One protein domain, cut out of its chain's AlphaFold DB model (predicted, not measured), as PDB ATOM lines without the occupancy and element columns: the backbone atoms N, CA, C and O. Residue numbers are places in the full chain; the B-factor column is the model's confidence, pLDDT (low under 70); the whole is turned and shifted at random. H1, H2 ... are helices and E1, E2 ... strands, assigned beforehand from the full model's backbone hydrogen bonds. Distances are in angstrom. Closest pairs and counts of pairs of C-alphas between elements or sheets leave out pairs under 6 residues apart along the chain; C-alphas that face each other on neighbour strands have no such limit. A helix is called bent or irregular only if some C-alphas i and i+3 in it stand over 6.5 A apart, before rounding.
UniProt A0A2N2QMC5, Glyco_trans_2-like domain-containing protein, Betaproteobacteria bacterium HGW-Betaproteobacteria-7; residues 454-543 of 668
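AT A GLANCE: This is residues 454 to 543 of the 668 residues of the protein "Glyco_trans_2-like domain-containing protein" of Betaproteobacteria bacterium HGW-Betaproteobacteria-7 (UniProt A0A2N2QMC5). A small three-stranded parallel sheet forms a slab, with two helices covering one face of it: H1 lies lengthwise over E2 and E1, and H2 stands at an angle to the slab, crossing H1's direction. No named element covers the other face, and a long loop, residues 467 to 482, runs back along the sheet's E2 edge. The printed part has 90 residues, with three named strands and two named helices in the order E1, E2, H1, E3, H2; the sheet's order is E2, E1, E3, and the class is mixed, helices and strands. It is compact, with a radius of gyration of the C-alphas of 12.9 A, and spans 40 by 27 by 22 A.

IN THESE COORDINATES: E1 is residues 459 to 466, beginning at C-alpha 459 (150.726, 103.092, 112.701), and is 21.6 A long. E2 is residues 483 to 490, 22.6 A. H1 is residues 493 to 512, 28.2 A, beginning at C-alpha 493 (141.908, 130.065, 111.736). It is irregular, with C-alphas 494 and 497 8.3 A apart, and has a kink of 38 degrees near residue 500. E3 is residues 515 to 519, 13.1 A. H2 is residues 521 to 534, 20.1 A, ending at C-alpha 534 (153.515, 126.310, 110.937).

HOW THE PARTS SIT: The sheet is only just strongly twisted, with C-alphas up to 4.1 A off its best plane. E1, the inner strand, is parallel to E2 at 19 degrees, with N 462 and O 485 2.8 A apart, within hydrogen-bond range. E1 is parallel to E3 at 27 degrees, with N 463 and O 518 2.8 A apart, also within range. Residues 472 to 473 pair antiparallel with residues 486 to 487 of E2. E2, H1 and E3 form a split strand-helix-strand unit, two parallel strands joined through a helix with E1 between them in the sheet; its crossover is right-handed. H1 and H2 are on the same face, making two layers, helices over a sheet. H1 runs along the strands, at 15 degrees to E2 on the local plane, at a height over the sheet of 8.9 A; its closest C-alphas to E2 are those of Gln 499 and Ile 489, 6.0 A. H2 only just stands up from the sheet, rising 41 degrees; its closest C-alphas to E1 are those of Ala 523 and Val 465, 5.2 A. H1, with residues 500 to 503 alone, only just touches H2, with 3 pairs of C-alphas within 8 A, the closest those of Leu 503 and Leu 531 at 7.0 A; their lines are about perpendicular, at 85 degrees. In H2 every O i to N i+4 pair is within hydrogen-bond range, in H1 14 of 16.

THE WHOLE: The two C-alphas farthest apart are those of Glu 454 and Asn 494, 40.2 A. The printed part has no cut. The link from E1 to E2, 16 residues, is long; the other three are tight. Mean pLDDT of the printed part is 73.7, and residues 454 to 456, 465 to 485 and 493 are under 70.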
ATOM      1  N   GLU A 454     157.102  92.989 112.736       65.69
ATOM      2  CA  GLU A 454     157.294  94.431 112.554       65.69
ATOM      3  C   GLU A 454     155.964  95.163 112.339       65.69
ATOM      4  O   GLU A 454     155.788  96.280 112.820       65.69
ATOM      5  N   PHE A 455     154.988  94.514 111.697       66.94
ATOM      6  CA  PHE A 455     153.667  95.080 111.423       66.94
ATOM      7  C   PHE A 455     152.904  95.454 112.700       66.94
ATOM      8  O   PHE A 455     152.147  96.420 112.710       66.94
ATOM      9  N   GLY A 456     153.162  94.757 113.811       65.81
ATOM     10  CA  GLY A 456     152.640  95.123 115.129       65.81
ATOM     11  C   GLY A 456     153.120  96.487 115.647       65.81
ATOM     12  O   GLY A 456     152.544  97.003 116.595       65.81
ATOM     13  N   ARG A 457     154.157  97.079 115.041       71.19
ATOM     14  CA  ARG A 457     154.675  98.418 115.368       71.19
ATOM     15  C   ARG A 457     154.186  99.496 114.404       71.19
ATOM     16  O   ARG A 457     154.477 100.667 114.614       71.19
ATOM     17  N   TRP A 458     153.488  99.123 113.331       77.19
ATOM     18  CA  TRP A 458     153.029 100.084 112.335       77.19
ATOM     19  C   TRP A 458     151.872 100.921 112.869       77.19
ATOM     20  O   TRP A 458     151.057 100.463 113.670       77.19
ATOM     21  N   SER A 459     151.786 102.148 112.371       75.19
ATOM     22  CA  SER A 459     150.726 103.092 112.701       75.19
ATOM     23  C   SER A 459     149.856 103.376 111.480       75.19
ATOM     24  O   SER A 459     150.370 103.701 110.416       75.19
ATOM     25  N   PHE A 460     148.538 103.313 111.615       77.38
ATOM     26  CA  PHE A 460     147.603 103.743 110.573       77.38
ATOM     27  C   PHE A 460     146.892 105.000 111.047       77.38
ATOM     28  O   PHE A 460     145.969 104.924 111.853       77.38
ATOM     29  N   LEU A 461     147.346 106.161 110.584       80.62
ATOM     30  CA  LEU A 461     146.856 107.457 111.038       80.62
ATOM     31  C   LEU A 461     145.822 108.000 110.051       80.62
ATOM     32  O   LEU A 461     146.175 108.441 108.962       80.62
ATOM     33  N   GLN A 462     144.547 107.992 110.429       82.06
ATOM     34  CA  GLN A 462     143.489 108.687 109.708       82.06
ATOM     35  C   GLN A 462     143.439 110.153 110.143       82.06
ATOM     36  O   GLN A 462     143.249 110.435 111.322       82.06
ATOM     37  N   VAL A 463     143.547 111.081 109.198       79.00
ATOM     38  CA  VAL A 463     143.425 112.516 109.442       79.00
ATOM     39  C   VAL A 463     142.143 113.045 108.825       79.00
ATOM     40  O   VAL A 463     141.856 112.813 107.649       79.00
ATOM     41  N   THR A 464     141.394 113.800 109.622       74.19
ATOM     42  CA  THR A 464     140.191 114.500 109.167       74.19
ATOM     43  C   THR A 464     140.290 115.966 109.550       74.19
ATOM     44  O   THR A 464     140.720 116.283 110.655       74.19
ATOM     45  N   VAL A 465     139.881 116.875 108.663       65.31
ATOM     46  CA  VAL A 465     139.787 118.300 109.002       65.31
ATOM     47  C   VAL A 465     138.318 118.659 109.208       65.31
ATOM     48  O   VAL A 465     137.553 118.696 108.249       65.31
ATOM     49  N   TYR A 466     137.919 118.904 110.457       62.94
ATOM     50  CA  TYR A 466     136.536 119.221 110.829       62.94
ATOM     51  C   TYR A 466     136.372 120.693 111.181       62.94
ATOM     52  O   TYR A 466     137.330 121.318 111.621       62.94
ATOM     53  N   PRO A 467     135.147 121.242 111.095       43.69
ATOM     54  CA  PRO A 467     134.830 122.528 111.678       43.69
ATOM     55  C   PRO A 467     135.289 122.615 113.139       43.69
ATOM     56  O   PRO A 467     136.161 123.416 113.385       43.69
ATOM     57  N   HIS A 468     134.839 121.810 114.106       40.03
ATOM     58  CA  HIS A 468     134.929 122.257 115.515       40.03
ATOM     59  C   HIS A 468     135.468 121.268 116.572       40.03
ATOM     60  O   HIS A 468     135.049 121.367 117.720       40.03
ATOM     61  N   ALA A 469     136.394 120.347 116.269       35.44
ATOM     62  CA  ALA A 469     137.002 119.526 117.334       35.44
ATOM     63  C   ALA A 469     138.381 118.944 116.985       35.44
ATOM     64  O   ALA A 469     138.603 118.511 115.852       35.44
ATOM     65  N   ILE A 470     139.256 118.867 117.998       35.06
ATOM     66  CA  ILE A 470     140.260 117.803 118.098       35.06
ATOM     67  C   ILE A 470     139.554 116.614 118.744       35.06
ATOM     68  O   ILE A 470     138.948 116.747 119.801       35.06
ATOM     69  N   ASP A 471     139.652 115.456 118.117       36.81
ATOM     70  CA  ASP A 471     139.396 114.181 118.768       36.81
ATOM     71  C   ASP A 471     140.492 113.235 118.282       36.81
ATOM     72  O   ASP A 471     140.724 113.082 117.074       36.81
ATOM     73  N   ILE A 472     141.240 112.716 119.253       34.06
ATOM     74  CA  ILE A 472     142.213 111.657 119.053       34.06
ATOM     75  C   ILE A 472     141.535 110.399 119.566       34.06
ATOM     76  O   ILE A 472     141.573 110.111 120.761       34.06
ATOM     77  N   GLN A 473     140.955 109.609 118.666       36.44
ATOM     78  CA  GLN A 473     140.638 108.235 119.035       36.44
ATOM     79  C   GLN A 473     141.950 107.450 119.037       36.44
ATOM     80  O   GLN A 473     142.442 107.034 117.983       36.44
ATOM     81  N   LEU A 474     142.526 107.284 120.229       29.38
ATOM     82  CA  LEU A 474     143.501 106.238 120.522       29.38
ATOM     83  C   LEU A 474     142.728 104.907 120.594       29.38
ATOM     84  O   LEU A 474     141.884 104.748 121.475       29.38
ATOM     85  N   PRO A 475     142.947 103.932 119.702       40.06
ATOM     86  CA  PRO A 475     142.472 102.588 119.932       40.06
ATOM     87  C   PRO A 475     143.371 101.909 120.956       40.06
ATOM     88  O   PRO A 475     144.586 102.081 120.971       40.06
ATOM     89  N   THR A 476     142.707 101.102 121.773       38.72
ATOM     90  CA  THR A 476     143.240 100.100 122.692       38.72
ATOM     91  C   THR A 476     144.585  99.530 122.242       38.72
ATOM     92  O   THR A 476     144.644  98.860 121.205       38.72
ATOM     93  N   ASP A 477     145.624  99.755 123.048       35.66
ATOM     94  CA  ASP A 477     146.907  99.061 122.969       35.66
ATOM     95  C   ASP A 477     146.663  97.545 122.941       35.66
ATOM     96  O   ASP A 477     146.349  96.925 123.958       35.66
ATOM     97  N   LEU A 478     146.770  96.933 121.761       39.72
ATOM     98  CA  LEU A 478     146.747  95.482 121.619       39.72
ATOM     99  C   LEU A 478     148.190  95.017 121.384       39.72
ATOM    100  O   LEU A 478     148.797  95.425 120.391       39.72
ATOM    101  N   PRO A 479     148.760  94.161 122.253       39.97
ATOM    102  CA  PRO A 479     150.125  93.673 122.090       39.97
ATOM    103  C   PRO A 479     150.337  93.061 120.699       39.97
ATOM    104  O   PRO A 479     149.567  92.199 120.268       39.97
ATOM    105  N   ASN A 480     151.401  93.481 120.007       49.47
ATOM    106  CA  ASN A 480     151.794  92.990 118.680       49.47
ATOM    107  C   ASN A 480     150.757  93.219 117.553       49.47
ATOM    108  O   ASN A 480     150.731  92.438 116.600       49.47
ATOM    109  N   LYS A 481     149.910  94.259 117.625       57.59
ATOM    110  CA  LYS A 481     148.995  94.666 116.536       57.59
ATOM    111  C   LYS A 481     149.258  96.117 116.099       57.59
ATOM    112  O   LYS A 481     149.578  96.930 116.959       57.59
ATOM    113  N   PRO A 482     149.109  96.455 114.799       59.78
ATOM    114  CA  PRO A 482     149.277  97.829 114.335       59.78
ATOM    115  C   PRO A 482     148.306  98.776 115.046       59.78
ATOM    116  O   PRO A 482     147.137  98.441 115.267       59.78
ATOM    117  N   VAL A 483     148.786  99.979 115.357       65.06
ATOM    118  CA  VAL A 483     148.017 101.001 116.068       65.06
ATOM    119  C   VAL A 483     147.290 101.869 115.052       65.06
ATOM    120  O   VAL A 483     147.892 102.655 114.319       65.06
ATOM    121  N   TRP A 484     145.972 101.735 114.996       67.00
ATOM    122  CA  TRP A 484     145.126 102.677 114.266       67.00
ATOM    123  C   TRP A 484     145.097 103.991 115.041       67.00
ATOM    124  O   TRP A 484     145.244 103.982 116.244       67.00
ATOM    125  N   ARG A 485     144.985 105.150 114.419       68.06
ATOM    126  CA  ARG A 485     144.804 106.418 115.135       68.06
ATOM    127  C   ARG A 485     143.907 107.278 114.280       68.06
ATOM    128  O   ARG A 485     144.071 107.299 113.064       68.06
ATOM    129  N   ARG A 486     142.973 107.989 114.893       70.19
ATOM    130  CA  ARG A 486     142.274 109.082 114.215       70.19
ATOM    131  C   ARG A 486     142.760 110.388 114.807       70.19
ATOM    132  O   ARG A 486     142.841 110.498 116.021       70.19
ATOM    133  N   LEU A 487     143.078 111.349 113.953       71.00
ATOM    134  CA  LEU A 487     143.439 112.700 114.335       71.00
ATOM    135  C   LEU A 487     142.512 113.678 113.624       71.00
ATOM    136  O   LEU A 487     142.567 113.831 112.402       71.00
ATOM    137  N   ASN A 488     141.669 114.350 114.398       73.69
ATOM    138  CA  ASN A 488     140.842 115.430 113.880       73.69
ATOM    139  C   ASN A 488     141.547 116.775 114.079       73.69
ATOM    140  O   ASN A 488     142.010 117.086 115.175       73.69
ATOM    141  N   ILE A 489     141.638 117.561 113.008       74.50
ATOM    142  CA  ILE A 489     142.275 118.879 113.000       74.50
ATOM    143  C   ILE A 489     141.194 119.942 112.772       74.50
ATOM    144  O   ILE A 489     140.419 119.819 111.819       74.50
ATOM    145  N   PRO A 490     141.111 120.992 113.605       70.69
ATOM    146  CA  PRO A 490     140.092 122.018 113.449       70.69
ATOM    147  C   PRO A 490     140.343 122.911 112.229       70.69
ATOM    148  O   PRO A 490     141.471 123.284 111.894       70.69
ATOM    149  N   ALA A 491     139.251 123.290 111.575       70.38
ATOM    150  CA  ALA A 491     139.239 124.079 110.358       70.38
ATOM    151  C   ALA A 491     139.299 125.594 110.597       70.38
ATOM    152  O   ALA A 491     139.574 126.325 109.653       70.38
ATOM    153  N   GLN A 492     138.985 126.135 111.771       71.88
ATOM    154  CA  GLN A 492     139.000 127.597 111.901       71.88
ATOM    155  C   GLN A 492     140.411 128.143 112.084       71.88
ATOM    156  O   GLN A 492     141.222 127.573 112.807       71.88
ATOM    157  N   GLU A 493     140.670 129.313 111.506       63.94
ATOM    158  CA  GLU A 493     141.908 130.065 111.736       63.94
ATOM    159  C   GLU A 493     142.060 130.515 113.200       63.94
ATOM    160  O   GLU A 493     143.176 130.611 113.703       63.94
ATOM    161  N   ASN A 494     140.953 130.735 113.921       70.25
ATOM    162  CA  ASN A 494     140.984 131.098 115.343       70.25
ATOM    163  C   ASN A 494     141.252 129.906 116.286       70.25
ATOM    164  O   ASN A 494     141.413 130.119 117.483       70.25
ATOM    165  N   ALA A 495     141.356 128.679 115.762       71.44
ATOM    166  CA  ALA A 495     141.725 127.474 116.509       71.44
ATOM    167  C   ALA A 495     143.231 127.156 116.393       71.44
ATOM    168  O   ALA A 495     143.629 125.991 116.399       71.44
ATOM    169  N   ARG A 496     144.073 128.188 116.246       79.00
ATOM    170  CA  ARG A 496     145.511 128.054 115.964       79.00
ATOM    171  C   ARG A 496     146.240 127.140 116.949       79.00
ATOM    172  O   ARG A 496     146.978 126.269 116.505       79.00
ATOM    173  N   ASP A 497     146.030 127.306 118.252       74.44
ATOM    174  CA  ASP A 497     146.736 126.504 119.263       74.44
ATOM    175  C   ASP A 497     146.381 125.014 119.141       74.44
ATOM    176  O   ASP A 497     147.262 124.159 119.138       74.44
ATOM    177  N   SER A 498     145.105 124.712 118.896       70.88
ATOM    178  CA  SER A 498     144.618 123.358 118.624       70.88
ATOM    179  C   SER A 498     145.165 122.777 117.311       70.88
ATOM    180  O   SER A 498     145.491 121.594 117.235       70.88
ATOM    181  N   GLN A 499     145.306 123.595 116.263       77.75
ATOM    182  CA  GLN A 499     145.969 123.169 115.026       77.75
ATOM    183  C   GLN A 499     147.438 122.827 115.282       77.75
ATOM    184  O   GLN A 499     147.904 121.783 114.835       77.75
ATOM    185  N   LEU A 500     148.165 123.673 116.019       79.00
ATOM    186  CA  LEU A 500     149.571 123.443 116.354       79.00
ATOM    187  C   LEU A 500     149.758 122.170 117.184       79.00
ATOM    188  O   LEU A 500     150.668 121.394 116.894       79.00
ATOM    189  N   GLU A 501     148.893 121.925 118.166       73.50
ATOM    190  CA  GLU A 501     148.910 120.711 118.984       73.50
ATOM    191  C   GLU A 501     148.670 119.454 118.135       73.50
ATOM    192  O   GLU A 501     149.484 118.527 118.149       73.50
ATOM    193  N   ALA A 502     147.609 119.446 117.321       73.50
ATOM    194  CA  ALA A 502     147.279 118.309 116.469       73.50
ATOM    195  C   ALA A 502     148.384 118.015 115.438       73.50
ATOM    196  O   ALA A 502     148.759 116.861 115.230       73.50
ATOM    197  N   LEU A 503     148.952 119.052 114.816       84.31
ATOM    198  CA  LEU A 503     150.056 118.905 113.865       84.31
ATOM    199  C   LEU A 503     151.344 118.434 114.548       84.31
ATOM    200  O   LEU A 503     152.052 117.602 113.984       84.31
ATOM    201  N   SER A 504     151.627 118.896 115.768       79.00
ATOM    202  CA  SER A 504     152.769 118.412 116.555       79.00
ATOM    203  C   SER A 504     152.630 116.923 116.867       79.00
ATOM    204  O   SER A 504     153.594 116.170 116.730       79.00
ATOM    205  N   LEU A 505     151.420 116.473 117.213       76.88
ATOM    206  CA  LEU A 505     151.141 115.057 117.429       76.88
ATOM    207  C   LEU A 505     151.269 114.239 116.138       76.88
ATOM    208  O   LEU A 505     151.855 113.159 116.160       76.88
ATOM    209  N   LEU A 506     150.762 114.750 115.012       83.94
ATOM    210  CA  LEU A 506     150.942 114.122 113.703       83.94
ATOM    211  C   LEU A 506     152.428 113.916 113.395       83.94
ATOM    212  O   LEU A 506     152.823 112.823 112.994       83.94
ATOM    213  N   ILE A 507     153.251 114.944 113.614       86.12
ATOM    214  CA  ILE A 507     154.701 114.873 113.418       86.12
ATOM    215  C   ILE A 507     155.307 113.811 114.341       86.12
ATOM    216  O   ILE A 507     156.056 112.961 113.865       86.12
ATOM    217  N   ALA A 508     154.946 113.810 115.628       79.81
ATOM    218  CA  ALA A 508     155.454 112.842 116.596       79.81
ATOM    219  C   ALA A 508     155.119 111.393 116.203       79.81
ATOM    220  O   ALA A 508     156.005 110.544 116.186       79.81
ATOM    221  N   VAL A 509     153.873 111.112 115.803       78.94
ATOM    222  CA  VAL A 509     153.444 109.769 115.365       78.94
ATOM    223  C   VAL A 509     154.211 109.314 114.125       78.94
ATOM    224  O   VAL A 509     154.629 108.160 114.047       78.94
ATOM    225  N   LEU A 510     154.412 110.212 113.159       83.31
ATOM    226  CA  LEU A 510     155.149 109.906 111.932       83.31
ATOM    227  C   LEU A 510     156.656 109.710 112.168       83.31
ATOM    228  O   LEU A 510     157.318 109.097 111.332       83.31
ATOM    229  N   GLN A 511     157.198 110.223 113.276       83.75
ATOM    230  CA  GLN A 511     158.603 110.061 113.663       83.75
ATOM    231  C   GLN A 511     158.848 108.838 114.557       83.75
ATOM    232  O   GLN A 511     159.938 108.271 114.507       83.75
ATOM    233  N   ASP A 512     157.860 108.433 115.356       78.38
ATOM    234  CA  ASP A 512     157.976 107.337 116.324       78.38
ATOM    235  C   ASP A 512     157.934 105.948 115.667       78.38
ATOM    236  O   ASP A 512     158.660 105.035 116.062       78.38
ATOM    237  N   ALA A 513     157.110 105.783 114.627       77.00
ATOM    238  CA  ALA A 513     156.879 104.483 114.011       77.00
ATOM    239  C   ALA A 513     156.600 104.565 112.499       77.00
ATOM    240  O   ALA A 513     156.086 105.576 112.012       77.00
ATOM    241  N   PRO A 514     156.853 103.478 111.737       84.56
ATOM    242  CA  PRO A 514     156.412 103.378 110.351       84.56
ATOM    243  C   PRO A 514     154.899 103.596 110.262       84.56
ATOM    244  O   PRO A 514     154.124 102.897 110.920       84.56
ATOM    245  N   CYS A 515     154.471 104.578 109.470       85.81
ATOM    246  CA  CYS A 515     153.082 105.015 109.481       85.81
ATOM    247  C   CYS A 515     152.481 105.141 108.081       85.81
ATOM    248  O   CYS A 515     153.058 105.772 107.201       85.81
ATOM    249  N   VAL A 516     151.295 104.568 107.890       88.88
ATOM    250  CA  VAL A 516     150.429 104.822 106.738       88.88
ATOM    251  C   VAL A 516     149.485 105.963 107.097       88.88
ATOM    252  O   VAL A 516     148.746 105.874 108.079       88.88
ATOM    253  N   LEU A 517     149.502 107.026 106.298       91.25
ATOM    254  CA  LEU A 517     148.604 108.165 106.464       91.25
ATOM    255  C   LEU A 517     147.340 107.946 105.621       91.25
ATOM    256  O   LEU A 517     147.435 107.527 104.471       91.25
ATOM    257  N   ASN A 518     146.162 108.223 106.173       89.44
ATOM    258  CA  ASN A 518     144.879 108.094 105.483       89.44
ATOM    259  C   ASN A 518     144.032 109.360 105.658       89.44
ATOM    260  O   ASN A 518     144.045 109.954 106.730       89.44
ATOM    261  N   GLY A 519     143.268 109.771 104.651       88.19
ATOM    262  CA  GLY A 519     142.328 110.885 104.773       88.19
ATOM    263  C   GLY A 519     141.618 111.218 103.466       88.19
ATOM    264  O   GLY A 519     141.904 110.635 102.422       88.19
ATOM    265  N   MET A 520     140.694 112.176 103.526       88.50
ATOM    266  CA  MET A 520     140.109 112.766 102.318       88.50
ATOM    267  C   MET A 520     141.156 113.615 101.580       88.50
ATOM    268  O   MET A 520     141.946 114.286 102.255       88.50
ATOM    269  N   PRO A 521     141.161 113.642 100.233       90.50
ATOM    270  CA  PRO A 521     142.043 114.504  99.448       90.50
ATOM    271  C   PRO A 521     142.067 115.953  99.955       90.50
ATOM    272  O   PRO A 521     143.142 116.492 100.228       90.50
ATOM    273  N   SER A 522     140.893 116.560 100.165       88.50
ATOM    274  CA  SER A 522     140.760 117.938 100.657       88.50
ATOM    275  C   SER A 522     141.408 118.146 102.033       88.50
ATOM    276  O   SER A 522     142.133 119.121 102.258       88.50
ATOM    277  N   ALA A 523     141.204 117.200 102.951       88.31
ATOM    278  CA  ALA A 523     141.772 117.222 104.292       88.31
ATOM    279  C   ALA A 523     143.302 117.091 104.258       88.31
ATOM    280  O   ALA A 523     144.000 117.851 104.929       88.31
ATOM    281  N   LEU A 524     143.829 116.170 103.451       93.75
ATOM    282  CA  LEU A 524     145.265 115.916 103.323       93.75
ATOM    283  C   LEU A 524     146.011 117.113 102.723       93.75
ATOM    284  O   LEU A 524     147.065 117.493 103.237       93.75
ATOM    285  N   VAL A 525     145.456 117.748 101.685       94.06
ATOM    286  CA  VAL A 525     146.021 118.979 101.095       94.06
ATOM    287  C   VAL A 525     146.086 120.075 102.145       94.06
ATOM    288  O   VAL A 525     147.090 120.768 102.303       94.06
ATOM    289  N   ARG A 526     145.021 120.199 102.931       91.19
ATOM    290  CA  ARG A 526     144.949 121.211 103.965       91.19
ATOM    291  C   ARG A 526     145.947 120.976 105.097       91.19
ATOM    292  O   ARG A 526     146.572 121.928 105.554       91.19
ATOM    293  N   VAL A 527     146.143 119.725 105.511       92.06
ATOM    294  CA  VAL A 527     147.200 119.335 106.459       92.06
ATOM    295  C   VAL A 527     148.572 119.709 105.907       92.06
ATOM    296  O   VAL A 527     149.357 120.339 106.609       92.06
ATOM    297  N   ALA A 528     148.849 119.385 104.640       93.88
ATOM    298  CA  ALA A 528     150.101 119.749 103.987       93.88
ATOM    299  C   ALA A 528     150.319 121.272 103.978       93.88
ATOM    300  O   ALA A 528     151.414 121.740 104.291       93.88
ATOM    301  N   ALA A 529     149.281 122.059 103.685       92.56
ATOM    302  CA  ALA A 529     149.343 123.518 103.728       92.56
ATOM    303  C   ALA A 529     149.633 124.051 105.144       92.56
ATOM    304  O   ALA A 529     150.497 124.914 105.309       92.56
ATOM    305  N   MET A 530     148.970 123.512 106.174       91.75
ATOM    306  CA  MET A 530     149.219 123.917 107.562       91.75
ATOM    307  C   MET A 530     150.627 123.537 108.033       91.75
ATOM    308  O   MET A 530     151.283 124.342 108.687       91.75
ATOM    309  N   LEU A 531     151.118 122.346 107.677       93.81
ATOM    310  CA  LEU A 531     152.479 121.924 108.006       93.81
ATOM    311  C   LEU A 531     153.522 122.825 107.332       93.81
ATOM    312  O   LEU A 531     154.453 123.261 108.002       93.81
ATOM    313  N   ARG A 532     153.345 123.191 106.052       93.69
ATOM    314  CA  ARG A 532     154.222 124.172 105.376       93.69
ATOM    315  C   ARG A 532     154.263 125.511 106.102       93.69
ATOM    316  O   ARG A 532     155.308 126.148 106.138       93.69
ATOM    317  N   HIS A 533     153.119 125.952 106.617       92.50
ATOM    318  CA  HIS A 533     152.994 127.256 107.249       92.50
ATOM    319  C   HIS A 533     153.562 127.279 108.673       92.50
ATOM    320  O   HIS A 533     154.353 128.160 109.003       92.50
ATOM    321  N   TYR A 534     153.170 126.321 109.515       92.50
ATOM    322  CA  TYR A 534     153.515 126.310 110.937       92.50
ATOM    323  C   TYR A 534     154.817 125.566 111.255       92.50
ATOM    324  O   TYR A 534     155.473 125.890 112.243       92.50
ATOM    325  N   PHE A 535     155.199 124.591 110.428       93.50
ATOM    326  CA  PHE A 535     156.358 123.725 110.642       93.50
ATOM    327  C   PHE A 535     157.191 123.570 109.351       93.50
ATOM    328  O   PHE A 535     157.380 122.449 108.874       93.50
ATOM    329  N   PRO A 536     157.704 124.670 108.759       91.19
ATOM    330  CA  PRO A 536     158.367 124.645 107.448       91.19
ATOM    331  C   PRO A 536     159.602 123.732 107.390       91.19
ATOM    332  O   PRO A 536     159.902 123.180 106.332       91.19
ATOM    333  N   ASP A 537     160.282 123.540 108.523       89.75
ATOM    334  CA  ASP A 537     161.480 122.703 108.643       89.75
ATOM    335  C   ASP A 537     161.178 121.268 109.119       89.75
ATOM    336  O   ASP A 537     162.092 120.446 109.231       89.75
ATOM    337  N   ALA A 538     159.916 120.937 109.423       86.31
ATOM    338  CA  ALA A 538     159.571 119.602 109.896       86.31
ATOM    339  C   ALA A 538     159.696 118.569 108.774       86.31
ATOM    340  O   ALA A 538     159.114 118.692 107.695       86.31
ATOM    341  N   TYR A 539     160.423 117.492 109.063       81.38
ATOM    342  CA  TYR A 539     160.485 116.338 108.181       81.38
ATOM    343  C   TYR A 539     159.304 115.404 108.459       81.38
ATOM    344  O   TYR A 539     159.276 114.710 109.476       81.38
ATOM    345  N   VAL A 540     158.331 115.405 107.546       87.62
ATOM    346  CA  VAL A 540     157.083 114.642 107.657       87.62
ATOM    347  C   VAL A 540     156.998 113.653 106.498       87.62
ATOM    348  O   VAL A 540     156.683 114.035 105.373       87.62
ATOM    349  N   LYS A 541     157.307 112.380 106.760       89.62
ATOM    350  CA  LYS A 541     157.342 111.338 105.727       89.62
ATOM    351  C   LYS A 541     156.678 110.043 106.212       89.62
ATOM    352  O   LYS A 541     157.353 109.236 106.851       89.62
ATOM    353  N   PRO A 542     155.385 109.818 105.911       93.19
ATOM    354  CA  PRO A 542     154.769 108.506 106.101       93.19
ATOM    355  C   PRO A 542     155.403 107.454 105.164       93.19
ATOM    356  O   PRO A 542     156.256 107.758 104.336       93.19
ATOM    357  N   LEU A 543     154.987 106.195 105.271       90.12
ATOM    358  CA  LEU A 543     155.356 105.136 104.325       90.12
ATOM    359  C   LEU A 543     154.687 105.349 102.962       90.12
ATOM    360  O   LEU A 543     155.318 105.213 101.916       90.12
TER     361      LEU A 543